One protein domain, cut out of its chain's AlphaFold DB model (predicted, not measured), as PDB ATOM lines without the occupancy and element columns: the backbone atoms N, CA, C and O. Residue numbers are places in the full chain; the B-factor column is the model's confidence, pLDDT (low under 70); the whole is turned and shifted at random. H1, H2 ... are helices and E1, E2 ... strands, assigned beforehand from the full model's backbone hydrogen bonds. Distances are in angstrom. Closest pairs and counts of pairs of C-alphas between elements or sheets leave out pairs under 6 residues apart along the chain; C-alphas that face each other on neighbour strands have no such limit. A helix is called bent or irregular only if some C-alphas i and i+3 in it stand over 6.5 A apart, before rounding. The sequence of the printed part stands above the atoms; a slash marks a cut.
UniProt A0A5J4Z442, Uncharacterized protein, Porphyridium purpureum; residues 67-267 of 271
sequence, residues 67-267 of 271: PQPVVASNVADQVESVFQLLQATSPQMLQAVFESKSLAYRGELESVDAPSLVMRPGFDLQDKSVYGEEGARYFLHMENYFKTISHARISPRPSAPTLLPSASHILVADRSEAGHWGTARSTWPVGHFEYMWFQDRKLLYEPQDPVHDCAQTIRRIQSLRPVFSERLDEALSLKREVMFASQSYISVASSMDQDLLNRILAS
ATOM      1  N   PRO A  67     201.648 218.859  81.693       39.56
ATOM      2  CA  PRO A  67     201.529 220.304  81.758       39.56
ATOM      3  C   PRO A  67     202.383 220.909  80.649       39.56
ATOM      4  O   PRO A  67     203.544 220.529  80.475       39.56
ATOM      5  N   GLN A  68     201.822 221.843  79.882       36.28
ATOM      6  CA  GLN A  68     202.664 222.672  79.025       36.28
ATOM      7  C   GLN A  68     203.532 223.573  79.913       36.28
ATOM      8  O   GLN A  68     203.065 223.993  80.975       36.28
ATOM      9  N   PRO A  69     204.782 223.871  79.513       39.47
ATOM     10  CA  PRO A  69     205.649 224.745  80.283       39.47
ATOM     11  C   PRO A  69     205.076 226.163  80.273       39.47
ATOM     12  O   PRO A  69     205.267 226.918  79.319       39.47
ATOM     13  N   VAL A  70     204.381 226.539  81.346       41.38
ATOM     14  CA  VAL A  70     204.099 227.947  81.616       41.38
ATOM     15  C   VAL A  70     205.404 228.556  82.094       41.38
ATOM     16  O   VAL A  70     205.787 228.438  83.257       41.38
ATOM     17  N   VAL A  71     206.105 229.196  81.163       50.34
ATOM     18  CA  VAL A  71     207.167 230.137  81.502       50.34
ATOM     19  C   VAL A  71     206.489 231.287  82.238       50.34
ATOM     20  O   VAL A  71     205.849 232.132  81.614       50.34
ATOM     21  N   ALA A  72     206.574 231.276  83.568       56.56
ATOM     22  CA  ALA A  72     206.116 232.373  84.408       56.56
ATOM     23  C   ALA A  72     206.801 233.663  83.930       56.56
ATOM     24  O   ALA A  72     208.030 233.773  83.948       56.56
ATOM     25  N   SER A  73     205.995 234.589  83.408       66.06
ATOM     26  CA  SER A  73     206.446 235.681  82.534       66.06
ATOM     27  C   SER A  73     207.088 236.848  83.284       66.06
ATOM     28  O   SER A  73     207.647 237.746  82.658       66.06
ATOM     29  N   ASN A  74     207.033 236.828  84.615       82.44
ATOM     30  CA  ASN A  74     207.694 237.773  85.503       82.44
ATOM     31  C   ASN A  74     208.312 237.042  86.712       82.44
ATOM     32  O   ASN A  74     207.993 235.887  87.000       82.44
ATOM     33  N   VAL A  75     209.206 237.734  87.423       83.81
ATOM     34  CA  VAL A  75     209.945 237.183  88.573       83.81
ATOM     35  C   VAL A  75     209.025 236.885  89.764       83.81
ATOM     36  O   VAL A  75     209.251 235.899  90.460       83.81
ATOM     37  N   ALA A  76     207.965 237.669  89.986       86.25
ATOM     38  CA  ALA A  76     207.070 237.483  91.130       86.25
ATOM     39  C   ALA A  76     206.304 236.147  91.059       86.25
ATOM     40  O   ALA A  76     206.262 235.412  92.045       86.25
ATOM     41  N   ASP A  77     205.795 235.780  89.879       87.44
ATOM     42  CA  ASP A  77     205.140 234.484  89.644       87.44
ATOM     43  C   ASP A  77     206.109 233.303  89.848       87.44
ATOM     44  O   ASP A  77     205.724 232.243  90.357       87.44
ATOM     45  N   GLN A  78     207.389 233.481  89.492       88.56
ATOM     46  CA  GLN A  78     208.441 232.491  89.754       88.56
ATOM     47  C   GLN A  78     208.747 232.377  91.253       88.56
ATOM     48  O   GLN A  78     208.862 231.263  91.762       88.56
ATOM     49  N   VAL A  79     208.840 233.501  91.972       93.44
ATOM     50  CA  VAL A  79     209.072 233.537  93.426       93.44
ATOM     51  C   VAL A  79     207.926 232.869  94.183       93.44
ATOM     52  O   VAL A  79     208.193 232.054  95.063       93.44
ATOM     53  N   GLU A  80     206.668 233.137  93.822       93.69
ATOM     54  CA  GLU A  80     205.508 232.477  94.436       93.69
ATOM     55  C   GLU A  80     205.506 230.968  94.153       93.69
ATOM     56  O   GLU A  80     205.336 230.167  95.073       93.69
ATOM     57  N   SER A  81     205.782 230.562  92.907       90.88
ATOM     58  CA  SER A  81     205.871 229.144  92.522       90.88
ATOM     59  C   SER A  81     206.975 228.402  93.289       90.88
ATOM     60  O   SER A  81     206.768 227.279  93.755       90.88
ATOM     61  N   VAL A  82     208.144 229.033  93.453       93.81
ATOM     62  CA  VAL A  82     209.245 228.505  94.274       93.81
ATOM     63  C   VAL A  82     208.826 228.436  95.739       93.81
ATOM     64  O   VAL A  82     208.983 227.387  96.355       93.81
ATOM     65  N   PHE A  83     208.250 229.498  96.301       95.69
ATOM     66  CA  PHE A  83     207.827 229.528  97.700       95.69
ATOM     67  C   PHE A  83     206.818 228.414  98.029       95.69
ATOM     68  O   PHE A  83     207.014 227.684  99.002       95.69
ATOM     69  N   GLN A  84     205.798 228.210  97.191       94.69
ATOM     70  CA  GLN A  84     204.822 227.124  97.357       94.69
ATOM     71  C   GLN A  84     205.480 225.736  97.280       94.69
ATOM     72  O   GLN A  84     205.181 224.852  98.089       94.69
ATOM     73  N   LEU A  85     206.429 225.544  96.357       93.75
ATOM     74  CA  LEU A  85     207.208 224.309  96.263       93.75
ATOM     75  C   LEU A  85     208.059 224.078  97.524       93.75
ATOM     76  O   LEU A  85     208.115 222.955  98.026       93.75
ATOM     77  N   LEU A  86     208.685 225.122  98.071       95.00
ATOM     78  CA  LEU A  86     209.488 225.051  99.296       95.00
ATOM     79  C   LEU A  86     208.638 224.765 100.540       95.00
ATOM     80  O   LEU A  86     209.066 223.977 101.382       95.00
ATOM     81  N   GLN A  87     207.422 225.311 100.634       94.56
ATOM     82  CA  GLN A  87     206.461 224.941 101.682       94.56
ATOM     83  C   GLN A  87     206.118 223.446 101.641       94.56
ATOM     84  O   GLN A  87     206.063 222.799 102.685       94.56
ATOM     85  N   ALA A  88     205.921 222.887 100.443       93.25
ATOM     86  CA  ALA A  88     205.579 221.477 100.266       93.25
ATOM     87  C   ALA A  88     206.770 220.514 100.450       93.25
ATOM     88  O   ALA A  88     206.565 219.363 100.829       93.25
ATOM     89  N   THR A  89     208.001 220.953 100.158       94.12
ATOM     90  CA  THR A  89     209.170 220.055 100.049       94.12
ATOM     91  C   THR A  89     210.271 220.289 101.075       94.12
ATOM     92  O   THR A  89     211.003 219.350 101.366       94.12
ATOM     93  N   SER A  90     210.406 221.498 101.620       94.88
ATOM     94  CA  SER A  90     211.558 221.923 102.434       94.88
ATOM     95  C   SER A  90     211.161 222.589 103.774       94.88
ATOM     96  O   SER A  90     211.823 223.548 104.183       94.88
ATOM     97  N   PRO A  91     210.106 222.144 104.500       94.38
ATOM     98  CA  PRO A  91     209.519 222.912 105.608       94.38
ATOM     99  C   PRO A  91     210.491 223.193 106.767       94.38
ATOM    100  O   PRO A  91     210.422 224.258 107.373       94.38
ATOM    101  N   GLN A  92     211.432 222.286 107.053       94.44
ATOM    102  CA  GLN A  92     212.446 222.500 108.095       94.44
ATOM    103  C   GLN A  92     213.452 223.601 107.715       94.44
ATOM    104  O   GLN A  92     213.779 224.440 108.551       94.44
ATOM    105  N   MET A  93     213.906 223.635 106.456       96.62
ATOM    106  CA  MET A  93     214.769 224.713 105.959       96.62
ATOM    107  C   MET A  93     213.997 226.038 105.907       96.62
ATOM    108  O   MET A  93     214.517 227.068 106.317       96.62
ATOM    109  N   LEU A  94     212.731 226.010 105.479       96.44
ATOM    110  CA  LEU A  94     211.865 227.191 105.447       96.44
ATOM    111  C   LEU A  94     211.697 227.823 106.837       96.44
ATOM    112  O   LEU A  94     211.852 229.034 106.980       96.44
ATOM    113  N   GLN A  95     211.455 227.005 107.866       96.19
ATOM    114  CA  GLN A  95     211.388 227.457 109.257       96.19
ATOM    115  C   GLN A  95     212.734 228.027 109.744       96.19
ATOM    116  O   GLN A  95     212.753 229.045 110.436       96.19
ATOM    117  N   ALA A  96     213.857 227.410 109.361       97.38
ATOM    118  CA  ALA A  96     215.187 227.880 109.741       97.38
ATOM    119  C   ALA A  96     215.549 229.230 109.099       97.38
ATOM    120  O   ALA A  96     216.029 230.130 109.786       97.38
ATOM    121  N   VAL A  97     215.266 229.405 107.803       97.56
ATOM    122  CA  VAL A  97     215.413 230.686 107.088       97.56
ATOM    123  C   VAL A  97     214.487 231.750 107.680       97.56
ATOM    124  O   VAL A  97     214.886 232.905 107.814       97.56
ATOM    125  N   PHE A  98     213.268 231.375 108.076       95.81
ATOM    126  CA  PHE A  98     212.306 232.293 108.680       95.81
ATOM    127  C   PHE A  98     212.791 232.864 110.027       95.81
ATOM    128  O   PHE A  98     212.792 234.085 110.199       95.81
ATOM    129  N   GLU A  99     213.230 232.021 110.971       97.12
ATOM    130  CA  GLU A  99     213.692 232.496 112.289       97.12
ATOM    131  C   GLU A  99     215.060 233.206 112.193       97.12
ATOM    132  O   GLU A  99     215.252 234.258 112.806       97.12
ATOM    133  N   SER A 100     215.985 232.701 111.362       97.50
ATOM    134  CA  SER A 100     217.323 233.295 111.159       97.50
ATOM    135  C   SER A 100     217.352 234.531 110.255       97.50
ATOM    136  O   SER A 100     218.357 235.245 110.205       97.50
ATOM    137  N   LYS A 101     216.280 234.756 109.483       97.31
ATOM    138  CA  LYS A 101     216.179 235.757 108.402       97.31
ATOM    139  C   LYS A 101     217.304 235.647 107.360       97.31
ATOM    140  O   LYS A 101     217.617 236.628 106.688       97.31
ATOM    141  N   SER A 102     217.917 234.470 107.244       97.25
ATOM    142  CA  SER A 102     219.141 234.235 106.480       97.25
ATOM    143  C   SER A 102     218.953 233.053 105.536       97.25
ATOM    144  O   SER A 102     218.541 231.976 105.957       97.25
ATOM    145  N   LEU A 103     219.248 233.250 104.251       97.44
ATOM    146  CA  LEU A 103     219.236 232.181 103.248       97.44
ATOM    147  C   LEU A 103     220.485 231.298 103.374       97.44
ATOM    148  O   LEU A 103     221.545 231.764 103.787       97.44
ATOM    149  N   ALA A 104     220.358 230.033 102.973       97.00
ATOM    150  CA  ALA A 104     221.456 229.075 102.909       97.00
ATOM    151  C   ALA A 104     221.947 228.928 101.461       97.00
ATOM    152  O   ALA A 104     221.144 228.687 100.558       97.00
ATOM    153  N   TYR A 105     223.252 229.061 101.233       96.69
ATOM    154  CA  TYR A 105     223.868 229.146  99.910       96.69
ATOM    155  C   TYR A 105     224.857 228.022  99.633       96.69
ATOM    156  O   TYR A 105     225.549 227.544 100.530       96.69
ATOM    157  N   ARG A 106     224.976 227.680  98.352       93.62
ATOM    158  CA  ARG A 106     225.976 226.766  97.796       93.62
ATOM    159  C   ARG A 106     226.561 227.368  96.519       93.62
ATOM    160  O   ARG A 106     225.851 228.073  95.803       93.62
ATOM    161  N   GLY A 107     227.837 227.105  96.242       91.50
ATOM    162  CA  GLY A 107     228.447 227.412  94.949       91.50
ATOM    163  C   GLY A 107     228.153 226.298  93.947       91.50
ATOM    164  O   GLY A 107     228.478 225.141  94.204       91.50
ATOM    165  N   GLU A 108     227.532 226.630  92.816       88.69
ATOM    166  CA  GLU A 108     227.302 225.690  91.714       88.69
ATOM    167  C   GLU A 108     228.174 226.016  90.502       88.69
ATOM    168  O   GLU A 108     228.291 227.168  90.083       88.69
ATOM    169  N   LEU A 109     228.764 224.978  89.907       82.81
ATOM    170  CA  LEU A 109     229.632 225.104  88.732       82.81
ATOM    171  C   LEU A 109     228.863 225.525  87.467       82.81
ATOM    172  O   LEU A 109     229.430 226.157  86.580       82.81
ATOM    173  N   GLU A 110     227.575 225.186  87.384       78.50
ATOM    174  CA  GLU A 110     226.706 225.523  86.255       78.50
ATOM    175  C   GLU A 110     225.791 226.702  86.614       78.50
ATOM    176  O   GLU A 110     225.012 226.640  87.568       78.50
ATOM    177  N   SER A 111     225.859 227.775  85.821       70.56
ATOM    178  CA  SER A 111     224.956 228.921  85.951       70.56
ATOM    179  C   SER A 111     223.729 228.735  85.061       70.56
ATOM    180  O   SER A 111     223.819 228.820  83.838       70.56
ATOM    181  N   VAL A 112     222.572 228.507  85.683       74.56
ATOM    182  CA  VAL A 112     221.259 228.494  85.023       74.56
ATOM    183  C   VAL A 112     220.366 229.502  85.737       74.56
ATOM    184  O   VAL A 112     220.045 229.310  86.905       74.56
ATOM    185  N   ASP A 113     219.942 230.575  85.069       80.69
ATOM    186  CA  ASP A 113     219.215 231.681  85.726       80.69
ATOM    187  C   ASP A 113     217.818 231.302  86.257       80.69
ATOM    188  O   ASP A 113     217.221 232.050  87.029       80.69
ATOM    189  N   ALA A 114     217.306 230.124  85.897       84.06
ATOM    190  CA  ALA A 114     216.069 229.562  86.431       84.06
ATOM    191  C   ALA A 114     216.310 228.694  87.689       84.06
ATOM    192  O   ALA A 114     217.369 228.069  87.814       84.06
ATOM    193  N   PRO A 115     215.321 228.568  88.596       87.06
ATOM    194  CA  PRO A 115     215.310 227.532  89.628       87.06
ATOM    195  C   PRO A 115     215.401 226.123  89.026       87.06
ATOM    196  O   PRO A 115     214.705 225.802  88.061       87.06
ATOM    197  N   SER A 116     216.228 225.260  89.614       88.88
ATOM    198  CA  SER A 116     216.460 223.895  89.126       88.88
ATOM    199  C   SER A 116     216.392 222.863  90.250       88.88
ATOM    200  O   SER A 116     216.793 223.131  91.382       88.88
ATOM    201  N   LEU A 117     215.885 221.667  89.939       89.25
ATOM    202  CA  LEU A 117     215.968 220.513  90.835       89.25
ATOM    203  C   LEU A 117     217.251 219.740  90.523       89.25
ATOM    204  O   LEU A 117     217.405 219.202  89.425       89.25
ATOM    205  N   VAL A 118     218.153 219.665  91.499       84.94
ATOM    206  CA  VAL A 118     219.399 218.904  91.399       84.94
ATOM    207  C   VAL A 118     219.186 217.536  92.039       84.94
ATOM    208  O   VAL A 118     218.988 217.424  93.248       84.94
ATOM    209  N   MET A 119     219.218 216.489  91.216       82.25
ATOM    210  CA  MET A 119     219.071 215.091  91.636       82.25
ATOM    211  C   MET A 119     220.441 214.433  91.790       82.25
ATOM    212  O   MET A 119     221.241 214.503  90.859       82.25
ATOM    213  N   ARG A 120     220.685 213.747  92.918       68.81
ATOM    214  CA  ARG A 120     221.981 213.103  93.234       68.81
ATOM    215  C   ARG A 120     223.182 214.019  92.916       68.81
ATOM    216  O   ARG A 120     224.032 213.649  92.102       68.81
ATOM    217  N   PRO A 121     223.216 215.231  93.498       66.31
ATOM    218  CA  PRO A 121     224.371 216.130  93.414       66.31
ATOM    219  C   PRO A 121     225.695 215.399  93.679       66.31
ATOM    220  O   PRO A 121     225.779 214.530  94.544       66.31
ATOM    221  N   GLY A 122     226.743 215.768  92.938       68.38
ATOM    222  CA  GLY A 122     228.090 215.257  93.199       68.38
ATOM    223  C   GLY A 122     228.601 215.763  94.549       68.38
ATOM    224  O   GLY A 122     228.536 216.964  94.809       68.38
ATOM    225  N   PHE A 123     229.079 214.848  95.390       77.44
ATOM    226  CA  PHE A 123     229.632 215.145  96.712       77.44
ATOM    227  C   PHE A 123     231.013 215.793  96.577       77.44
ATOM    228  O   PHE A 123     231.836 215.346  95.781       77.44
ATOM    229  N   ASP A 124     231.250 216.852  97.340       76.88
ATOM    230  CA  ASP A 124     232.367 217.789  97.159       76.88
ATOM    231  C   ASP A 124     233.369 217.795  98.320       76.88
ATOM    232  O   ASP A 124     234.529 218.151  98.143       76.88
ATOM    233  N   LEU A 125     232.958 217.336  99.499       85.81
ATOM    234  CA  LEU A 125     233.771 217.352 100.722       85.81
ATOM    235  C   LEU A 125     235.050 216.508 100.644       85.81
ATOM    236  O   LEU A 125     236.050 216.830 101.276       85.81
ATOM    237  N   GLN A 126     235.031 215.417  99.880       86.50
ATOM    238  CA  GLN A 126     236.206 214.563  99.661       86.50
ATOM    239  C   GLN A 126     236.898 214.853  98.317       86.50
ATOM    240  O   GLN A 126     237.870 214.179  97.971       86.50
ATOM    241  N   ASP A 127     236.433 215.861  97.571       85.00
ATOM    242  CA  ASP A 127     237.067 216.297  96.333       85.00
ATOM    243  C   ASP A 127     238.217 217.274  96.633       85.00
ATOM    244  O   ASP A 127     238.050 218.373  97.171       85.00
ATOM    245  N   LYS A 128     239.422 216.859  96.243       88.81
ATOM    246  CA  LYS A 128     240.665 217.621  96.409       88.81
ATOM    247  C   LYS A 128     240.659 218.943  95.639       88.81
ATOM    248  O   LYS A 128     241.404 219.846  96.008       88.81
ATOM    249  N   SER A 129     239.843 219.071  94.591       81.50
ATOM    250  CA  SER A 129     239.683 220.323  93.842       81.50
ATOM    251  C   SER A 129     238.892 221.390  94.608       81.50
ATOM    252  O   SER A 129     239.033 222.571  94.305       81.50
ATOM    253  N   VAL A 130     238.118 220.993  95.625       78.81
ATOM    254  CA  VAL A 130     237.280 221.893  96.435       78.81
ATOM    255  C   VAL A 130     237.986 222.285  97.734       78.81
ATOM    256  O   VAL A 130     237.995 223.457  98.100       78.81
ATOM    257  N   TYR A 131     238.612 221.314  98.410       81.62
ATOM    258  CA  TYR A 131     239.183 221.484  99.756       81.62
ATOM    259  C   TYR A 131     240.698 221.251  99.867       81.62
ATOM    260  O   TYR A 131     241.262 221.299 100.965       81.62
ATOM    261  N   GLY A 132     241.376 221.001  98.746       89.38
ATOM    262  CA  GLY A 132     242.781 220.601  98.735       89.38
ATOM    263  C   GLY A 132     243.010 219.192  99.296       89.38
ATOM    264  O   GLY A 132     242.097 218.506  99.759       89.38
ATOM    265  N   GLU A 133     244.267 218.750  99.263       92.75
ATOM    266  CA  GLU A 133     244.683 217.430  99.764       92.75
ATOM    267  C   GLU A 133     244.426 217.269 101.274       92.75
ATOM    268  O   GLU A 133     243.962 216.221 101.722       92.75
ATOM    269  N   GLU A 134     244.713 218.316 102.054       93.12
ATOM    270  CA  GLU A 134     244.540 218.331 103.510       93.12
ATOM    271  C   GLU A 134     243.057 218.269 103.898       93.12
ATOM    272  O   GLU A 134     242.657 217.378 104.650       93.12
ATOM    273  N   GLY A 135     242.218 219.147 103.339       92.56
ATOM    274  CA  GLY A 135     240.789 219.176 103.650       92.56
ATOM    275  C   GLY A 135     240.077 217.885 103.241       92.56
ATOM    276  O   GLY A 135     239.356 217.307 104.054       92.56
ATOM    277  N   ALA A 136     240.366 217.337 102.054       92.25
ATOM    278  CA  ALA A 136     239.828 216.036 101.640       92.25
ATOM    279  C   ALA A 136     240.223 214.899 102.611       92.25
ATOM    280  O   ALA A 136     239.401 214.037 102.935       92.25
ATOM    281  N   ARG A 137     241.457 214.912 103.143       93.69
ATOM    282  CA  ARG A 137     241.914 213.955 104.169       93.69
ATOM    283  C   ARG A 137     241.205 214.161 105.511       93.69
ATOM    284  O   ARG A 137     240.798 213.187 106.142       93.69
ATOM    285  N   TYR A 138     241.005 215.409 105.928       94.56
ATOM    286  CA  TYR A 138     240.235 215.748 107.124       94.56
ATOM    287  C   TYR A 138     238.786 215.242 107.019       94.56
ATOM    288  O   TYR A 138     238.298 214.575 107.937       94.56
ATOM    289  N   PHE A 139     238.125 215.440 105.875       94.44
ATOM    290  CA  PHE A 139     236.781 214.912 105.626       94.44
ATOM    291  C   PHE A 139     236.741 213.377 105.521       94.44
ATOM    292  O   PHE A 139     235.747 212.768 105.914       94.44
ATOM    293  N   LEU A 140     237.826 212.717 105.103       93.56
ATOM    294  CA  LEU A 140     237.966 211.256 105.191       93.56
ATOM    295  C   LEU A 140     238.142 210.755 106.642       93.56
ATOM    296  O   LEU A 140     237.688 209.664 106.990       93.56
ATOM    297  N   HIS A 141     238.766 211.531 107.528       93.12
ATOM    298  CA  HIS A 141     238.821 211.211 108.962       93.12
ATOM    299  C   HIS A 141     237.471 211.463 109.657       93.12
ATOM    300  O   HIS A 141     237.042 210.660 110.489       93.12
ATOM    301  N   MET A 142     236.756 212.516 109.256       92.56
ATOM    302  CA  MET A 142     235.385 212.804 109.689       92.56
ATOM    303  C   MET A 142     234.391 211.709 109.269       92.56
ATOM    304  O   MET A 142     233.575 211.269 110.075       92.56
ATOM    305  N   GLU A 143     234.511 211.206 108.041       92.44
ATOM    306  CA  GLU A 143     233.773 210.051 107.516       92.44
ATOM    307  C   GLU A 143     233.909 208.814 108.417       92.44
ATOM    308  O   GLU A 143     232.911 208.166 108.741       92.44
ATOM    309  N   ASN A 144     235.126 208.514 108.884       89.12
ATOM    310  CA  ASN A 144     235.362 207.408 109.813       89.12
ATOM    311  C   ASN A 144     234.704 207.656 111.180       89.12
ATOM    312  O   ASN A 144     234.102 206.740 111.739       89.12
ATOM    313  N   TYR A 145     234.752 208.888 111.701       87.25
ATOM    314  CA  TYR A 145     234.046 209.234 112.939       87.25
ATOM    315  C   TYR A 145     232.531 209.043 112.807       87.25
ATOM    316  O   TYR A 145     231.938 208.365 113.650       87.25
ATOM    317  N   PHE A 146     231.901 209.549 111.745       86.81
ATOM    318  CA  PHE A 146     230.457 209.373 111.571       86.81
ATOM    319  C   PHE A 146     230.085 207.916 111.336       86.81
ATOM    320  O   PHE A 146     229.142 207.449 111.960       86.81
ATOM    321  N   LYS A 147     230.881 207.128 110.606       86.19
ATOM    322  CA  LYS A 147     230.677 205.669 110.560       86.19
ATOM    323  C   LYS A 147     230.638 205.029 111.953       86.19
ATOM    324  O   LYS A 147     229.819 204.144 112.168       86.19
ATOM    325  N   THR A 148     231.420 205.506 112.928       79.19
ATOM    326  CA  THR A 148     231.322 205.001 114.315       79.19
ATOM    327  C   THR A 148     230.108 205.516 115.098       79.19
ATOM    328  O   THR A 148     229.502 204.735 115.828       79.19
ATOM    329  N   ILE A 149     229.715 206.793 114.965       74.94
ATOM    330  CA  ILE A 149     228.618 207.366 115.775       74.94
ATOM    331  C   ILE A 149     227.227 207.257 115.144       74.94
ATOM    332  O   ILE A 149     226.236 207.244 115.874       74.94
ATOM    333  N   SER A 150     227.118 207.136 113.821       60.75
ATOM    334  CA  SER A 150     225.839 206.998 113.114       60.75
ATOM    335  C   SER A 150     225.146 205.680 113.458       60.75
ATOM    336  O   SER A 150     223.925 205.638 113.515       60.75
ATOM    337  N   HIS A 151     225.907 204.636 113.810       53.50
ATOM    338  CA  HIS A 151     225.363 203.400 114.385       53.50
ATOM    339  C   HIS A 151     224.846 203.546 115.834       53.50
ATOM    340  O   HIS A 151     224.180 202.638 116.322       53.50
ATOM    341  N   ALA A 152     225.152 204.650 116.528       51.03
ATOM    342  CA  ALA A 152     224.921 204.809 117.969       51.03
ATOM    343  C   ALA A 152     224.045 206.013 118.371       51.03
ATOM    344  O   ALA A 152     223.524 206.027 119.486       51.03
ATOM    345  N   ARG A 153     223.907 207.041 117.520       50.62
ATOM    346  CA  ARG A 153     223.178 208.288 117.848       50.62
ATOM    347  C   ARG A 153     222.200 208.778 116.786       50.62
ATOM    348  O   ARG A 153     221.242 209.456 117.143       50.62
ATOM    349  N   ILE A 154     222.410 208.451 115.513       54.44
ATOM    350  CA  ILE A 154     221.469 208.821 114.454       54.44
ATOM    351  C   ILE A 154     220.402 207.732 114.411       54.44
ATOM    352  O   ILE A 154     220.642 206.636 113.912       54.44
ATOM    353  N   SER A 155     219.233 208.016 114.991       45.44
ATOM    354  CA  SER A 155     218.095 207.097 114.936       45.44
ATOM    355  C   SER A 155     217.747 206.847 113.463       45.44
ATOM    356  O   SER A 155     217.415 207.813 112.769       45.44
ATOM    357  N   PRO A 156     217.850 205.605 112.948       50.53
ATOM    358  CA  PRO A 156     217.747 205.344 111.521       50.53
ATOM    359  C   PRO A 156     216.287 205.458 111.082       50.53
ATOM    360  O   PRO A 156     215.560 204.468 110.991       50.53
ATOM    361  N   ARG A 157     215.846 206.684 110.782       59.19
ATOM    362  CA  ARG A 157     214.640 206.912 109.987       59.19
ATOM    363  C   ARG A 157     214.905 206.278 108.616       59.19
ATOM    364  O   ARG A 157     215.803 206.758 107.930       59.19
ATOM    365  N   PRO A 158     214.160 205.240 108.185       57.31
ATOM    366  CA  PRO A 158     214.518 204.465 106.987       57.31
ATOM    367  C   PRO A 158     214.553 205.268 105.675       57.31
ATOM    368  O   PRO A 158     215.025 204.770 104.658       57.31
ATOM    369  N   SER A 159     214.014 206.489 105.689       64.00
ATOM    370  CA  SER A 159     213.935 207.428 104.573       64.00
ATOM    371  C   SER A 159     214.980 208.554 104.604       64.00
ATOM    372  O   SER A 159     215.078 209.291 103.624       64.00
ATOM    373  N   ALA A 160     215.736 208.721 105.694       65.25
ATOM    374  CA  ALA A 160     216.720 209.793 105.828       65.25
ATOM    375  C   ALA A 160     218.093 209.361 105.268       65.25
ATOM    376  O   ALA A 160     218.524 208.231 105.507       65.25
ATOM    377  N   PRO A 161     218.794 210.223 104.510       73.81
ATOM    378  CA  PRO A 161     220.135 209.924 104.017       73.81
ATOM    379  C   PRO A 161     221.161 209.979 105.156       73.81
ATOM    380  O   PRO A 161     221.128 210.879 105.993       73.81
ATOM    381  N   THR A 162     222.107 209.039 105.176       82.56
ATOM    382  CA  THR A 162     223.159 209.016 106.199       82.56
ATOM    383  C   THR A 162     224.084 210.221 106.052       82.56
ATOM    384  O   THR A 162     224.710 210.407 105.009       82.56
ATOM    385  N   LEU A 163     224.225 210.995 107.126       87.69
ATOM    386  CA  LEU A 163     225.124 212.141 107.186       87.69
ATOM    387  C   LEU A 163     226.597 211.686 107.213       87.69
ATOM    388  O   LEU A 163     227.150 211.352 108.260       87.69
ATOM    389  N   LEU A 164     227.214 211.641 106.034       90.81
ATOM    390  CA  LEU A 164     228.607 211.253 105.786       90.81
ATOM    391  C   LEU A 164     229.238 212.258 104.813       90.81
ATOM    392  O   LEU A 164     228.561 212.604 103.845       90.81
ATOM    393  N   PRO A 165     230.498 212.706 104.975       91.75
ATOM    394  CA  PRO A 165     231.131 213.622 104.026       91.75
ATOM    395  C   PRO A 165     231.141 213.099 102.581       91.75
ATOM    396  O   PRO A 165     230.921 213.867 101.652       91.75
ATOM    397  N   SER A 166     231.290 211.785 102.380       89.69
ATOM    398  CA  SER A 166     231.170 211.132 101.063       89.69
ATOM    399  C   SER A 166     229.762 211.156 100.447       89.69
ATOM    400  O   SER A 166     229.605 210.742  99.302       89.69
ATOM    401  N   ALA A 167     228.750 211.607 101.193       87.00
ATOM    402  CA  ALA A 167     227.339 211.656 100.805       87.00
ATOM    403  C   ALA A 167     226.666 213.009 101.143       87.00
ATOM    404  O   ALA A 167     225.436 213.099 101.181       87.00
ATOM    405  N   SER A 168     227.463 214.042 101.437       90.88
ATOM    406  CA  SER A 168     226.989 215.343 101.922       90.88
ATOM    407  C   SER A 168     227.547 216.511 101.115       90.88
ATOM    408  O   SER A 168     228.443 216.361 100.285       90.88
ATOM    409  N   HIS A 169     226.994 217.682 101.406       90.38
ATOM    410  CA  HIS A 169     227.245 218.964 100.766       90.38
ATOM    411  C   HIS A 169     227.413 220.051 101.819       90.38
ATOM    412  O   HIS A 169     226.945 219.898 102.949       90.38
ATOM    413  N   ILE A 170     228.004 221.178 101.433       91.81
ATOM    414  CA  ILE A 170     228.066 222.377 102.275       91.81
ATOM    415  C   ILE A 170     226.973 223.374 101.898       91.81
ATOM    416  O   ILE A 170     226.688 223.597 100.716       91.81
ATOM    417  N   LEU A 171     226.413 223.988 102.941       94.31
ATOM    418  CA  LEU A 171     225.710 225.262 102.916       94.31
ATOM    419  C   LEU A 171     226.464 226.291 103.758       94.31
ATOM    420  O   LEU A 171     226.977 225.966 104.827       94.31
ATOM    421  N   VAL A 172     226.434 227.545 103.321       95.44
ATOM    422  CA  VAL A 172     226.874 228.717 104.092       95.44
ATOM    423  C   VAL A 172     225.777 229.770 104.098       95.44
ATOM    424  O   VAL A 172     225.096 229.959 103.096       95.44
ATOM    425  N   ALA A 173     225.612 230.506 105.197       94.31
ATOM    426  CA  ALA A 173     224.665 231.627 105.232       94.31
ATOM    427  C   ALA A 173     225.216 232.919 104.588       94.31
ATOM    428  O   ALA A 173     224.567 233.965 104.627       94.31
ATOM    429  N   ASP A 174     226.422 232.874 104.011       93.88
ATOM    430  CA  ASP A 174     227.036 234.000 103.313       93.88
ATOM    431  C   ASP A 174     227.178 233.720 101.811       93.88
ATOM    432  O   ASP A 174     227.890 232.812 101.375       93.88
ATOM    433  N   ARG A 175     226.496 234.532 100.999       94.44
ATOM    434  CA  ARG A 175     226.494 234.410  99.538       94.44
ATOM    435  C   ARG A 175     227.885 234.622  98.928       94.44
ATOM    436  O   ARG A 175     228.193 233.997  97.917       94.44
ATOM    437  N   SER A 176     228.722 235.481  99.517       93.69
ATOM    438  CA  SER A 176     230.083 235.707  99.012       93.69
ATOM    439  C   SER A 176     230.978 234.499  99.271       93.69
ATOM    440  O   SER A 176     231.845 234.198  98.460       93.69
ATOM    441  N   GLU A 177     230.755 233.800 100.382       91.94
ATOM    442  CA  GLU A 177     231.512 232.608 100.756       91.94
ATOM    443  C   GLU A 177     231.194 231.428  99.832       91.94
ATOM    444  O   GLU A 177     232.114 230.812  99.299       91.94
ATOM    445  N   ALA A 178     229.908 231.217  99.525       92.56
ATOM    446  CA  ALA A 178     229.469 230.262  98.505       92.56
ATOM    447  C   ALA A 178     230.054 230.567  97.114       92.56
ATOM    448  O   ALA A 178     230.289 229.649  96.327       92.56
ATOM    449  N   GLY A 179     230.316 231.848  96.827       91.88
ATOM    450  CA  GLY A 179     230.920 232.322  95.583       91.88
ATOM    451  C   GLY A 179     232.325 231.774  95.303       91.88
ATOM    452  O   GLY A 179     232.735 231.731  94.147       91.88
ATOM    453  N   HIS A 180     233.056 231.310  96.323       88.69
ATOM    454  CA  HIS A 180     234.382 230.710  96.128       88.69
ATOM    455  C   HIS A 180     234.330 229.315  95.485       88.69
ATOM    456  O   HIS A 180     235.311 228.899  94.872       88.69
ATOM    457  N   TRP A 181     233.200 228.605  95.588       84.88
ATOM    458  CA  TRP A 181     233.021 227.261  95.013       84.88
ATOM    459  C   TRP A 181     232.245 227.258  93.684       84.88
ATOM    460  O   TRP A 181     232.063 226.203  93.078       84.88
ATOM    461  N   GLY A 182     231.767 228.418  93.222       89.88
ATOM    462  CA  GLY A 182     231.025 228.555  91.970       89.88
ATOM    463  C   GLY A 182     230.020 229.706  92.001       89.88
ATOM    464  O   GLY A 182     230.111 230.627  92.807       89.88
ATOM    465  N   THR A 183     229.012 229.642  91.136       92.75
ATOM    466  CA  THR A 183     227.888 230.584  91.159       92.75
ATOM    467  C   THR A 183     227.093 230.371  92.443       92.75
ATOM    468  O   THR A 183     226.488 229.315  92.621       92.75
ATOM    469  N   ALA A 184     227.090 231.355  93.344       94.69
ATOM    470  CA  ALA A 184     226.328 231.274  94.586       94.69
ATOM    471  C   ALA A 184     224.817 231.210  94.304       94.69
ATOM    472  O   ALA A 184     224.286 232.017  93.535       94.69
ATOM    473  N   ARG A 185     224.134 230.239  94.918       95.38
ATOM    474  CA  ARG A 185     222.698 229.970  94.745       95.38
ATOM    475  C   ARG A 185     222.068 229.543  96.062       95.38
ATOM    476  O   ARG A 185     222.662 228.746  96.796       95.38
ATOM    477  N   SER A 186     220.872 230.044  96.366       96.81
ATOM    478  CA  SER A 186     220.157 229.631  97.574       96.81
ATOM    479  C   SER A 186     219.628 228.198  97.402       96.81
ATOM    480  O   SER A 186     219.023 227.849  96.387       96.81
ATOM    481  N   THR A 187     219.948 227.328  98.362       95.94
ATOM    482  CA  THR A 187     219.855 225.866  98.218       95.94
ATOM    483  C   THR A 187     218.945 225.252  99.270       95.94
ATOM    484  O   THR A 187     219.103 225.480 100.469       95.94
ATOM    485  N   TRP A 188     218.002 224.434  98.804       96.81
ATOM    486  CA  TRP A 188     216.860 223.978  99.586       96.81
ATOM    487  C   TRP A 188     216.709 222.451  99.510       96.81
ATOM    488  O   TRP A 188     216.281 221.937  98.472       96.81
ATOM    489  N   PRO A 189     217.082 221.704 100.565       94.56
ATOM    490  CA  PRO A 189     216.986 220.245 100.584       94.56
ATOM    491  C   PRO A 189     215.538 219.759 100.447       94.56
ATOM    492  O   PRO A 189     214.665 220.185 101.201       94.56
ATOM    493  N   VAL A 190     215.288 218.839  99.513       91.75
ATOM    494  CA  VAL A 190     213.945 218.312  99.226       91.75
ATOM    495  C   VAL A 190     213.668 217.062 100.059       91.75
ATOM    496  O   VAL A 190     214.413 216.083 100.006       91.75
ATOM    497  N   GLY A 191     212.548 217.068 100.781       88.25
ATOM    498  CA  GLY A 191     212.101 215.967 101.628       88.25
ATOM    499  C   GLY A 191     212.837 215.928 102.967       88.25
ATOM    500  O   GLY A 191     213.098 216.958 103.586       88.25
ATOM    501  N   HIS A 192     213.152 214.722 103.443       86.38
ATOM    502  CA  HIS A 192     213.991 214.557 104.627       86.38
ATOM    503  C   HIS A 192     215.469 214.744 104.274       86.38
ATOM    504  O   HIS A 192     215.971 214.166 103.309       86.38
ATOM    505  N   PHE A 193     216.163 215.519 105.100       91.31
ATOM    506  CA  PHE A 193     217.601 215.715 105.047       91.31
ATOM    507  C   PHE A 193     218.157 215.662 106.469       91.31
ATOM    508  O   PHE A 193     217.480 216.057 107.417       91.31
ATOM    509  N   GLU A 194     219.381 215.170 106.606       91.31
ATOM    510  CA  GLU A 194     220.144 215.255 107.851       91.31
ATOM    511  C   GLU A 194     221.185 216.363 107.694       91.31
ATOM    512  O   GLU A 194     221.643 216.636 106.579       91.31
ATOM    513  N   TYR A 195     221.575 217.012 108.786       93.94
ATOM    514  CA  TYR A 195     222.599 218.052 108.738       93.94
ATOM    515  C   TYR A 195     223.391 218.150 110.032       93.94
ATOM    516  O   TYR A 195     222.988 217.651 111.080       93.94
ATOM    517  N   MET A 196     224.528 218.830 109.965       94.81
ATOM    518  CA  MET A 196     225.296 219.207 111.135       94.81
ATOM    519  C   MET A 196     226.100 220.476 110.924       94.81
ATOM    520  O   MET A 196     226.426 220.865 109.805       94.81
ATOM    521  N   TRP A 197     226.481 221.067 112.041       96.69
ATOM    522  CA  TRP A 197     227.375 222.208 112.127       96.69
ATOM    523  C   TRP A 197     228.156 222.121 113.442       96.69
ATOM    524  O   TRP A 197     227.828 221.320 114.322       96.69
ATOM    525  N   PHE A 198     229.207 222.921 113.588       95.56
ATOM    526  CA  PHE A 198     229.988 222.979 114.822       95.56
ATOM    527  C   PHE A 198     229.612 224.211 115.639       95.56
ATOM    528  O   PHE A 198     229.640 225.328 115.119       95.56
ATOM    529  N   GLN A 199     229.307 224.031 116.926       93.50
ATOM    530  CA  GLN A 199     228.903 225.156 117.773       93.50
ATOM    531  C   GLN A 199     230.022 226.207 117.901       93.50
ATOM    532  O   GLN A 199     229.763 227.413 117.822       93.50
ATOM    533  N   ASP A 200     231.272 225.749 118.020       92.25
ATOM    534  CA  ASP A 200     232.400 226.573 118.467       92.25
ATOM    535  C   ASP A 200     233.286 227.128 117.325       92.25
ATOM    536  O   ASP A 200     234.237 227.860 117.596       92.25
ATOM    537  N   ARG A 201     232.988 226.844 116.047       92.06
ATOM    538  CA  ARG A 201     233.755 227.361 114.886       92.06
ATOM    539  C   ARG A 201     232.853 227.769 113.723       92.06
ATOM    540  O   ARG A 201     231.692 227.378 113.679       92.06
ATOM    541  N   LYS A 202     233.391 228.551 112.780       93.69
ATOM    542  CA  LYS A 202     232.646 228.993 111.590       93.69
ATOM    543  C   LYS A 202     232.580 227.916 110.502       93.69
ATOM    544  O   LYS A 202     231.491 227.636 110.015       93.69
ATOM    545  N   LEU A 203     233.726 227.346 110.133       92.81
ATOM    546  CA  LEU A 203     233.866 226.410 109.012       92.81
ATOM    547  C   LEU A 203     233.837 224.951 109.495       92.81
ATOM    548  O   LEU A 203     234.082 224.671 110.665       92.81
ATOM    549  N   LEU A 204     233.590 223.995 108.610       92.38
ATOM    550  CA  LEU A 204     233.729 222.564 108.888       92.38
ATOM    551  C   LEU A 204     235.202 222.141 108.894       92.38
ATOM    552  O   LEU A 204     235.574 221.257 109.671       92.38
ATOM    553  N   TYR A 205     236.023 222.806 108.077       92.19
ATOM    554  CA  TYR A 205     237.477 222.686 107.986       92.19
ATOM    555  C   TYR A 205     238.105 224.076 107.790       92.19
ATOM    556  O   TYR A 205     237.572 224.906 107.062       92.19
ATOM    557  N   GLU A 206     239.246 224.330 108.427       89.31
ATOM    558  CA  GLU A 206     240.024 225.562 108.267       89.31
ATOM    559  C   GLU A 206     241.388 225.199 107.662       89.31
ATOM    560  O   GLU A 206     242.049 224.328 108.218       89.31
ATOM    561  N   PRO A 207     241.860 225.838 106.575       84.38
ATOM    562  CA  PRO A 207     243.137 225.481 105.944       84.38
ATOM    563  C   PRO A 207     244.369 225.589 106.859       84.38
ATOM    564  O   PRO A 207     245.360 224.897 106.644       84.38
ATOM    565  N   GLN A 208     244.310 226.436 107.893       84.00
ATOM    566  CA  GLN A 208     245.327 226.531 108.947       84.00
ATOM    567  C   GLN A 208     245.330 225.348 109.934       84.00
ATOM    568  O   GLN A 208     246.235 225.254 110.766       84.00
ATOM    569  N   ASP A 209     244.337 224.456 109.882       82.75
ATOM    570  CA  ASP A 209     244.254 223.306 110.774       82.75
ATOM    571  C   ASP A 209     245.219 222.196 110.345       82.75
ATOM    572  O   ASP A 209     245.035 221.614 109.271       82.75
ATOM    573  N   PRO A 210     246.189 221.806 111.196       82.50
ATOM    574  CA  PRO A 210     247.008 220.636 110.921       82.50
ATOM    575  C   PRO A 210     246.136 219.376 110.895       82.50
ATOM    576  O   PRO A 210     245.489 219.017 111.886       82.50
ATOM    577  N   VAL A 211     246.146 218.675 109.759       87.06
ATOM    578  CA  VAL A 211     245.471 217.383 109.604       87.06
ATOM    579  C   VAL A 211     246.409 216.289 110.094       87.06
ATOM    580  O   VAL A 211     247.178 215.687 109.342       87.06
ATOM    581  N   HIS A 212     246.363 216.080 111.407       86.81
ATOM    582  CA  HIS A 212     247.059 215.006 112.106       86.81
ATOM    583  C   HIS A 212     246.537 213.617 111.694       86.81
ATOM    584  O   HIS A 212     245.620 213.486 110.882       86.81
ATOM    585  N   ASP A 213     247.074 212.560 112.314       90.88
ATOM    586  CA  ASP A 213     246.533 211.209 112.154       90.88
ATOM    587  C   ASP A 213     245.019 211.130 112.438       90.88
ATOM    588  O   ASP A 213     244.416 211.993 113.090       90.88
ATOM    589  N   CYS A 214     244.398 210.053 111.952       88.00
ATOM    590  CA  CYS A 214     242.961 209.830 112.067       88.00
ATOM    591  C   CYS A 214     242.464 209.940 113.523       88.00
ATOM    592  O   CYS A 214     241.453 210.591 113.778       88.00
ATOM    593  N   ALA A 215     243.181 209.384 114.505       89.75
ATOM    594  CA  ALA A 215     242.743 209.396 115.901       89.75
ATOM    595  C   ALA A 215     242.821 210.801 116.528       89.75
ATOM    596  O   ALA A 215     241.929 211.187 117.286       89.75
ATOM    597  N   GLN A 216     243.854 211.581 116.204       90.94
ATOM    598  CA  GLN A 216     243.966 212.987 116.606       90.94
ATOM    599  C   GLN A 216     242.878 213.851 115.955       90.94
ATOM    600  O   GLN A 216     242.202 214.609 116.653       90.94
ATOM    601  N   THR A 217     242.647 213.681 114.651       90.44
ATOM    602  CA  THR A 217     241.611 214.417 113.911       90.44
ATOM    603  C   THR A 217     240.207 214.109 114.442       90.44
ATOM    604  O   THR A 217     239.419 215.026 114.666       90.44
ATOM    605  N   ILE A 218     239.903 212.845 114.758       90.31
ATOM    606  CA  ILE A 218     238.618 212.453 115.360       90.31
ATOM    607  C   ILE A 218     238.435 213.065 116.759       90.31
ATOM    608  O   ILE A 218     237.366 213.611 117.042       90.31
ATOM    609  N   ARG A 219     239.467 213.048 117.620       90.00
ATOM    610  CA  ARG A 219     239.417 213.733 118.930       90.00
ATOM    611  C   ARG A 219     239.144 215.231 118.774       90.00
ATOM    612  O   ARG A 219     238.347 215.787 119.528       90.00
ATOM    613  N   ARG A 220     239.748 215.873 117.767       89.81
ATOM    614  CA  ARG A 220     239.493 217.283 117.454       89.81
ATOM    615  C   ARG A 220     238.038 217.515 117.037       89.81
ATOM    616  O   ARG A 220     237.385 218.369 117.629       89.81
ATOM    617  N   ILE A 221     237.501 216.725 116.106       89.62
ATOM    618  CA  ILE A 221     236.094 216.818 115.667       89.62
ATOM    619  C   ILE A 221     235.124 216.676 116.851       89.62
ATOM    620  O   ILE A 221     234.161 217.432 116.948       89.62
ATOM    621  N   GLN A 222     235.403 215.769 117.792       88.81
ATOM    622  CA  GLN A 222     234.608 215.615 119.016       88.81
ATOM    623  C   GLN A 222     234.662 216.862 119.916       88.81
ATOM    624  O   GLN A 222     233.632 217.276 120.447       88.81
ATOM    625  N   SER A 223     235.837 217.489 120.056       91.00
ATOM    626  CA  SER A 223     236.009 218.716 120.853       91.00
ATOM    627  C   SER A 223     235.316 219.952 120.266       91.00
ATOM    628  O   SER A 223     234.978 220.855 121.019       91.00
ATOM    629  N   LEU A 224     235.030 219.968 118.959       90.56
ATOM    630  CA  LEU A 224     234.353 221.075 118.260       90.56
ATOM    631  C   LEU A 224     232.825 221.114 118.463       90.56
ATOM    632  O   LEU A 224     232.144 221.938 117.847       90.56
ATOM    633  N   ARG A 225     232.284 220.225 119.309       91.56
ATOM    634  CA  ARG A 225     230.864 220.157 119.702       91.56
ATOM    635  C   ARG A 225     229.915 220.149 118.489       91.56
ATOM    636  O   ARG A 225     229.178 221.114 118.270       91.56
ATOM    637  N   PRO A 226     229.938 219.070 117.683       92.56
ATOM    638  CA  PRO A 226     229.027 218.921 116.556       92.56
ATOM    639  C   PRO A 226     227.566 218.862 117.026       92.56
ATOM    640  O   PRO A 226     227.217 218.076 117.909       92.56
ATOM    641  N   VAL A 227     226.722 219.683 116.404       92.75
ATOM    642  CA  VAL A 227     225.264 219.705 116.567       92.75
ATOM    643  C   VAL A 227     224.655 218.993 115.361       92.75
ATOM    644  O   VAL A 227     225.006 219.322 114.231       92.75
ATOM    645  N   PHE A 228     223.767 218.023 115.591       92.06
ATOM    646  CA  PHE A 228     223.181 217.173 114.548       92.06
ATOM    647  C   PHE A 228     221.676 217.405 114.440       92.06
ATOM    648  O   PHE A 228     220.972 217.277 115.435       92.06
ATOM    649  N   SER A 229     221.201 217.718 113.235       91.25
ATOM    650  CA  SER A 229     219.791 217.824 112.831       91.25
ATOM    651  C   SER A 229     218.887 218.699 113.723       91.25
ATOM    652  O   SER A 229     217.657 218.627 113.653       91.25
ATOM    653  N   GLU A 230     219.505 219.608 114.481       91.75
ATOM    654  CA  GLU A 230     218.892 220.579 115.389       91.75
ATOM    655  C   GLU A 230     219.490 221.986 115.188       91.75
ATOM    656  O   GLU A 230     220.643 222.140 114.767       91.75
ATOM    657  N   ARG A 231     218.720 223.025 115.558       95.56
ATOM    658  CA  ARG A 231     219.167 224.436 115.636       95.56
ATOM    659  C   ARG A 231     219.765 224.982 114.325       95.56
ATOM    660  O   ARG A 231     220.759 225.707 114.334       95.56
ATOM    661  N   LEU A 232     219.169 224.627 113.181       97.06
ATOM    662  CA  LEU A 232     219.581 225.129 111.861       97.06
ATOM    663  C   LEU A 232     219.424 226.652 111.737       97.06
ATOM    664  O   LEU A 232     220.261 227.312 111.134       97.06
ATOM    665  N   ASP A 233     218.376 227.207 112.338       97.94
ATOM    666  CA  ASP A 233     218.144 228.645 112.483       97.94
ATOM    667  C   ASP A 233     219.322 229.353 113.171       97.94
ATOM    668  O   ASP A 233     219.790 230.394 112.704       97.94
ATOM    669  N   GLU A 234     219.868 228.764 114.234       98.00
ATOM    670  CA  GLU A 234     221.043 229.296 114.921       98.00
ATOM    671  C   GLU A 234     222.303 229.174 114.056       98.00
ATOM    672  O   GLU A 234     223.060 230.138 113.947       98.00
ATOM    673  N   ALA A 235     222.501 228.037 113.380       97.56
ATOM    674  CA  ALA A 235     223.625 227.835 112.463       97.56
ATOM    675  C   ALA A 235     223.659 228.900 111.352       97.56
ATOM    676  O   ALA A 235     224.710 229.486 111.079       97.56
ATOM    677  N   LEU A 236     222.498 229.191 110.753       97.56
ATOM    678  CA  LEU A 236     222.349 230.226 109.730       97.56
ATOM    679  C   LEU A 236     222.564 231.631 110.316       97.56
ATOM    680  O   LEU A 236     223.335 232.412 109.758       97.56
ATOM    681  N   SER A 237     221.973 231.930 111.478       97.12
ATOM    682  CA  SER A 237     222.130 233.224 112.171       97.12
ATOM    683  C   SER A 237     223.585 233.525 112.550       97.12
ATOM    684  O   SER A 237     224.040 234.662 112.449       97.12
ATOM    685  N   LEU A 238     224.336 232.500 112.967       96.56
ATOM    686  CA  LEU A 238     225.756 232.580 113.324       96.56
ATOM    687  C   LEU A 238     226.701 232.465 112.111       96.56
ATOM    688  O   LEU A 238     227.922 232.403 112.296       96.56
ATOM    689  N   LYS A 239     226.161 232.424 110.884       96.25
ATOM    690  CA  LYS A 239     226.897 232.238 109.622       96.25
ATOM    691  C   LYS A 239     227.882 231.065 109.654       96.25
ATOM    692  O   LYS A 239     229.056 231.214 109.306       96.25
ATOM    693  N   ARG A 240     227.414 229.905 110.112       96.06
ATOM    694  CA  ARG A 240     228.188 228.659 110.142       96.06
ATOM    695  C   ARG A 240     228.114 227.932 108.800       96.06
ATOM    696  O   ARG A 240     227.108 228.021 108.099       96.06
ATOM    697  N   GLU A 241     229.158 227.175 108.484       95.69
ATOM    698  CA  GLU A 241     229.059 226.090 107.515       95.69
ATOM    699  C   GLU A 241     228.189 224.969 108.089       95.69
ATOM    700  O   GLU A 241     228.388 224.504 109.216       95.69
ATOM    701  N   VAL A 242     227.230 224.528 107.283       96.44
ATOM    702  CA  VAL A 242     226.343 223.408 107.580       96.44
ATOM    703  C   VAL A 242     226.637 222.304 106.575       96.44
ATOM    704  O   VAL A 242     226.432 222.478 105.374       96.44
ATOM    705  N   MET A 243     227.091 221.155 107.065       95.12
ATOM    706  CA  MET A 243     227.168 219.939 106.266       95.12
ATOM    707  C   MET A 243     225.773 219.317 106.216       95.12
ATOM    708  O   MET A 243     225.200 219.066 107.272       95.12
ATOM    709  N   PHE A 244     225.220 219.039 105.037       93.56
ATOM    710  CA  PHE A 244     223.912 218.389 104.904       93.56
ATOM    711  C   PHE A 244     223.931 217.231 103.908       93.56
ATOM    712  O   PHE A 244     224.587 217.300 102.869       93.56
ATOM    713  N   ALA A 245     223.165 216.186 104.207       91.12
ATOM    714  CA  ALA A 245     222.914 215.059 103.319       91.12
ATOM    715  C   ALA A 245     221.466 215.126 102.817       91.12
ATOM    716  O   ALA A 245     220.526 215.179 103.610       91.12
ATOM    717  N   SER A 246     221.271 215.106 101.498       90.25
ATOM    718  CA  SER A 246     219.951 215.025 100.862       90.25
ATOM    719  C   SER A 246     220.034 214.264  99.539       90.25
ATOM    720  O   SER A 246     221.066 214.272  98.875       90.25
ATOM    721  N   GLN A 247     218.943 213.608  99.130       88.31
ATOM    722  CA  GLN A 247     218.879 212.933  97.824       88.31
ATOM    723  C   GLN A 247     218.758 213.927  96.656       88.31
ATOM    724  O   GLN A 247     219.130 213.608  95.519       88.31
ATOM    725  N   SER A 248     218.222 215.119  96.931       91.62
ATOM    726  CA  SER A 248     218.015 216.188  95.956       91.62
ATOM    727  C   SER A 248     217.777 217.532  96.638       91.62
ATOM    728  O   SER A 248     217.245 217.580  97.745       91.62
ATOM    729  N   TYR A 249     218.085 218.632  95.958       94.19
ATOM    730  CA  TYR A 249     217.751 219.980  96.422       94.19
ATOM    731  C   TYR A 249     217.252 220.864  95.281       94.19
ATOM    732  O   TYR A 249     217.578 220.645  94.113       94.19
ATOM    733  N   ILE A 250     216.475 221.886  95.625       94.50
ATOM    734  CA  ILE A 250     216.126 222.976  94.714       94.50
ATOM    735  C   ILE A 250     217.218 224.041  94.832       94.50
ATOM    736  O   ILE A 250     217.548 224.482  95.934       94.50
ATOM    737  N   SER A 251     217.789 224.441  93.698       94.75
ATOM    738  CA  SER A 251     218.808 225.485  93.600       94.75
ATOM    739  C   SER A 251     218.207 226.719  92.931       94.75
ATOM    740  O   SER A 251     217.919 226.717  91.729       94.75
ATOM    741  N   VAL A 252     217.987 227.771  93.716       94.94
ATOM    742  CA  VAL A 252     217.338 229.017  93.294       94.94
ATOM    743  C   VAL A 252     218.401 230.038  92.885       94.94
ATOM    744  O   VAL A 252     219.446 230.164  93.525       94.94
ATOM    745  N   ALA A 253     218.156 230.746  91.784       93.19
ATOM    746  CA  ALA A 253     219.079 231.754  91.286       93.19
ATOM    747  C   ALA A 253     219.127 232.966  92.224       93.19
ATOM    748  O   ALA A 253     218.095 233.463  92.672       93.19
ATOM    749  N   SER A 254     220.330 233.487  92.461       92.44
ATOM    750  CA  SER A 254     220.548 234.614  93.374       92.44
ATOM    751  C   SER A 254     219.862 235.932  92.979       92.44
ATOM    752  O   SER A 254     219.821 236.875  93.768       92.44
ATOM    753  N   SER A 255     219.332 236.024  91.759       92.62
ATOM    754  CA  SER A 255     218.453 237.108  91.309       92.62
ATOM    755  C   SER A 255     217.109 237.138  92.047       92.62
ATOM    756  O   SER A 255     216.491 238.193  92.119       92.62
ATOM    757  N   MET A 256     216.673 236.008  92.615       94.69
ATOM    758  CA  MET A 256     215.396 235.857  93.322       94.69
ATOM    759  C   MET A 256     215.528 235.957  94.852       94.69
ATOM    760  O   MET A 256     214.509 235.974  95.538       94.69
ATOM    761  N   ASP A 257     216.753 236.006  95.401       95.44
ATOM    762  CA  ASP A 257     217.019 235.874  96.846       95.44
ATOM    763  C   ASP A 257     216.216 236.873  97.697       95.44
ATOM    764  O   ASP A 257     215.581 236.490  98.679       95.44
ATOM    765  N   GLN A 258     216.227 238.158  97.322       96.69
ATOM    766  CA  GLN A 258     215.592 239.217  98.110       96.69
ATOM    767  C   GLN A 258     214.064 239.097  98.110       96.69
ATOM    768  O   GLN A 258     213.440 239.232  99.162       96.69
ATOM    769  N   ASP A 259     213.468 238.813  96.952       97.00
ATOM    770  CA  ASP A 259     212.019 238.663  96.808       97.00
ATOM    771  C   ASP A 259     211.526 237.383  97.491       97.00
ATOM    772  O   ASP A 259     210.513 237.408  98.192       97.00
ATOM    773  N   LEU A 260     212.279 236.285  97.372       96.81
ATOM    774  CA  LEU A 260     211.995 235.036  98.073       96.81
ATOM    775  C   LEU A 260     212.084 235.215  99.593       96.81
ATOM    776  O   LEU A 260     211.166 234.812 100.305       96.81
ATOM    777  N   LEU A 261     213.131 235.872 100.104       97.38
ATOM    778  CA  LEU A 261     213.261 236.159 101.534       97.38
ATOM    779  C   LEU A 261     212.126 237.068 102.031       97.38
ATOM    780  O   LEU A 261     211.495 236.756 103.041       97.38
ATOM    781  N   ASN A 262     211.803 238.139 101.298       97.44
ATOM    782  CA  ASN A 262     210.663 239.009 101.606       97.44
ATOM    783  C   ASN A 262     209.353 238.206 101.671       97.44
ATOM    784  O   ASN A 262     208.570 238.365 102.611       97.44
ATOM    785  N   ARG A 263     209.135 237.300 100.710       97.00
ATOM    786  CA  ARG A 263     207.937 236.458 100.623       97.00
ATOM    787  C   ARG A 263     207.820 235.445 101.765       97.00
ATOM    788  O   ARG A 263     206.702 235.199 102.228       97.00
ATOM    789  N   ILE A 264     208.945 234.896 102.225       96.38
ATOM    790  CA  ILE A 264     209.029 234.012 103.400       96.38
ATOM    791  C   ILE A 264     208.715 234.794 104.679       96.38
ATOM    792  O   ILE A 264     207.888 234.370 105.482       96.38
ATOM    793  N   LEU A 265     209.327 235.964 104.869       95.88
ATOM    794  CA  LEU A 265     209.104 236.777 106.069       95.88
ATOM    795  C   LEU A 265     207.661 237.307 106.147       95.88
ATOM    796  O   LEU A 265     207.090 237.369 107.237       95.88
ATOM    797  N   ALA A 266     207.047 237.611 105.000       95.69
ATOM    798  CA  ALA A 266     205.639 237.995 104.899       95.69
ATOM    799  C   ALA A 266     204.656 236.836 105.158       95.69
ATOM    800  O   ALA A 266     203.497 237.091 105.476       95.69
ATOM    801  N   SER A 267     205.078 235.568 105.057       92.75
ATOM    802  CA  SER A 267     204.180 234.411 105.210       92.75
ATOM    803  C   SER A 267     203.894 234.014 106.660       92.75
ATOM    804  O   SER A 267     203.308 232.955 106.893       92.75
TER     805      SER A 267
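AT A GLANCE: This is residues 67 to 267 of the 271 residues of an uncharacterized protein of Porphyridium purpureum (UniProt A0A5J4Z442). Two small four-stranded sheets stand face to face as a crossed sandwich and make the core; H1, H2 and H7 gather at one end of the long axis, and the kinked helix H3 with H5 makes the other end, apart from most of the strands. H6 covers part of the sheet E3 - E7 - E5 - E6, while the short H4 packs by E1 and E4. The printed part has 201 residues, with seven named helices and eight named strands in the order H1 H2 E1 E2 H3 E3 H4 E4 E5 H5 E6 H6 E7 E8 H7; the class is mixed, helices and strands. Both sheets, E1 - E4 - E8 - E2 and E3 - E7 - E5 - E6, are antiparallel throughout. The whole is compact, with a radius of gyration of the C-alphas of 17.1 A, and elongated in outline, 56 by 33 by 31 A.

IN THESE COORDINATES: One sheet has E1, residues 105 to 108, E4, residues 183 to 189 and 17.7 A long, E8, residues 248 to 253 and 16.3 A, and E2, residues 116 to 119. The other has E3, residues 169 to 172, E7, residues 241 to 245 and 13.3 A, E5, residues 194 to 198 and 14.3 A, and E6, residues 226 to 228. H1, residues 75 to 89, is 20.6 A long and begins at C-alpha 75 (209.945, 237.183, 88.573). H2 is residues 91 to 100, H4 residues 175 to 178, H5 residues 214 to 223 and H6 residues 232 to 237. H3, residues 128 to 150, is 24.7 A long; it is irregular, C-alphas 130 and 133 being 9.3 A apart, with a kink of 81 degrees near residue 135. H7, residues 257 to 266, ends at C-alpha 266 (205.639, 237.995, 104.899).

HOW THE PARTS SIT: The sheet E1 - E4 - E8 - E2 is strongly twisted, with E1 and E2 as edge strands. N 106 and O 185 are 3.0 A apart between E1 and E4, N 188 and O 250 2.9 A between E4 and E8, and N 251 and O 116 2.8 A between E8 and E2, each within hydrogen-bond range. This sheet and E3 - E7 - E5 - E6 form a sandwich, two sheets face to face, their strands at 55 degrees. In the second sheet N 171 and O 242 are 2.9 A apart between E3 and E7, N 196 and O 243 2.8 A between E7 and E5, and N 227 and O 197 2.9 A between E5 and E6. E6, H6 and E7 are a split strand-helix-strand unit, two strands running the same way with E5 between them, its crossover right-handed. H6 is on that sheet at a height of 8.5 A. H4 is on the first sheet at a height of 7.2 A. H1 only grazes the first sheet with residues 79 to 89, and H2 with residues 91 to 94. H2 and H6 touch at a shallow tilt of 29 degrees, the closest C-alphas, of Ala 96 and Asp 233, 4.1 A apart. H1 and H7 touch at a steep tilt of 62 degrees, the closest C-alphas, of Val 79 and Leu 260, 5.7 A apart. H3 touches H5 with residues 138 to 145 alone, about perpendicular at 74 degrees, the closest C-alphas, of His 141 and Cys 214, 5.4 A apart. Every O i to N i+4 pair is within hydrogen-bond range in H1, H2, H5, H6 and H7, and 17 of 19 in H3; H4 is too short for such a pair.

THE WHOLE: The C-alphas farthest apart, those of Gln 68 and Gln 216, are 56.7 A apart. The printed part has no cut. The links H3 to E3, of 18 residues, and E5 to H5, of 15 residues, are long. The mean pLDDT of the printed part is 87.4; residues 67 to 73, 120 to 122 and 150 to 160 are under 70.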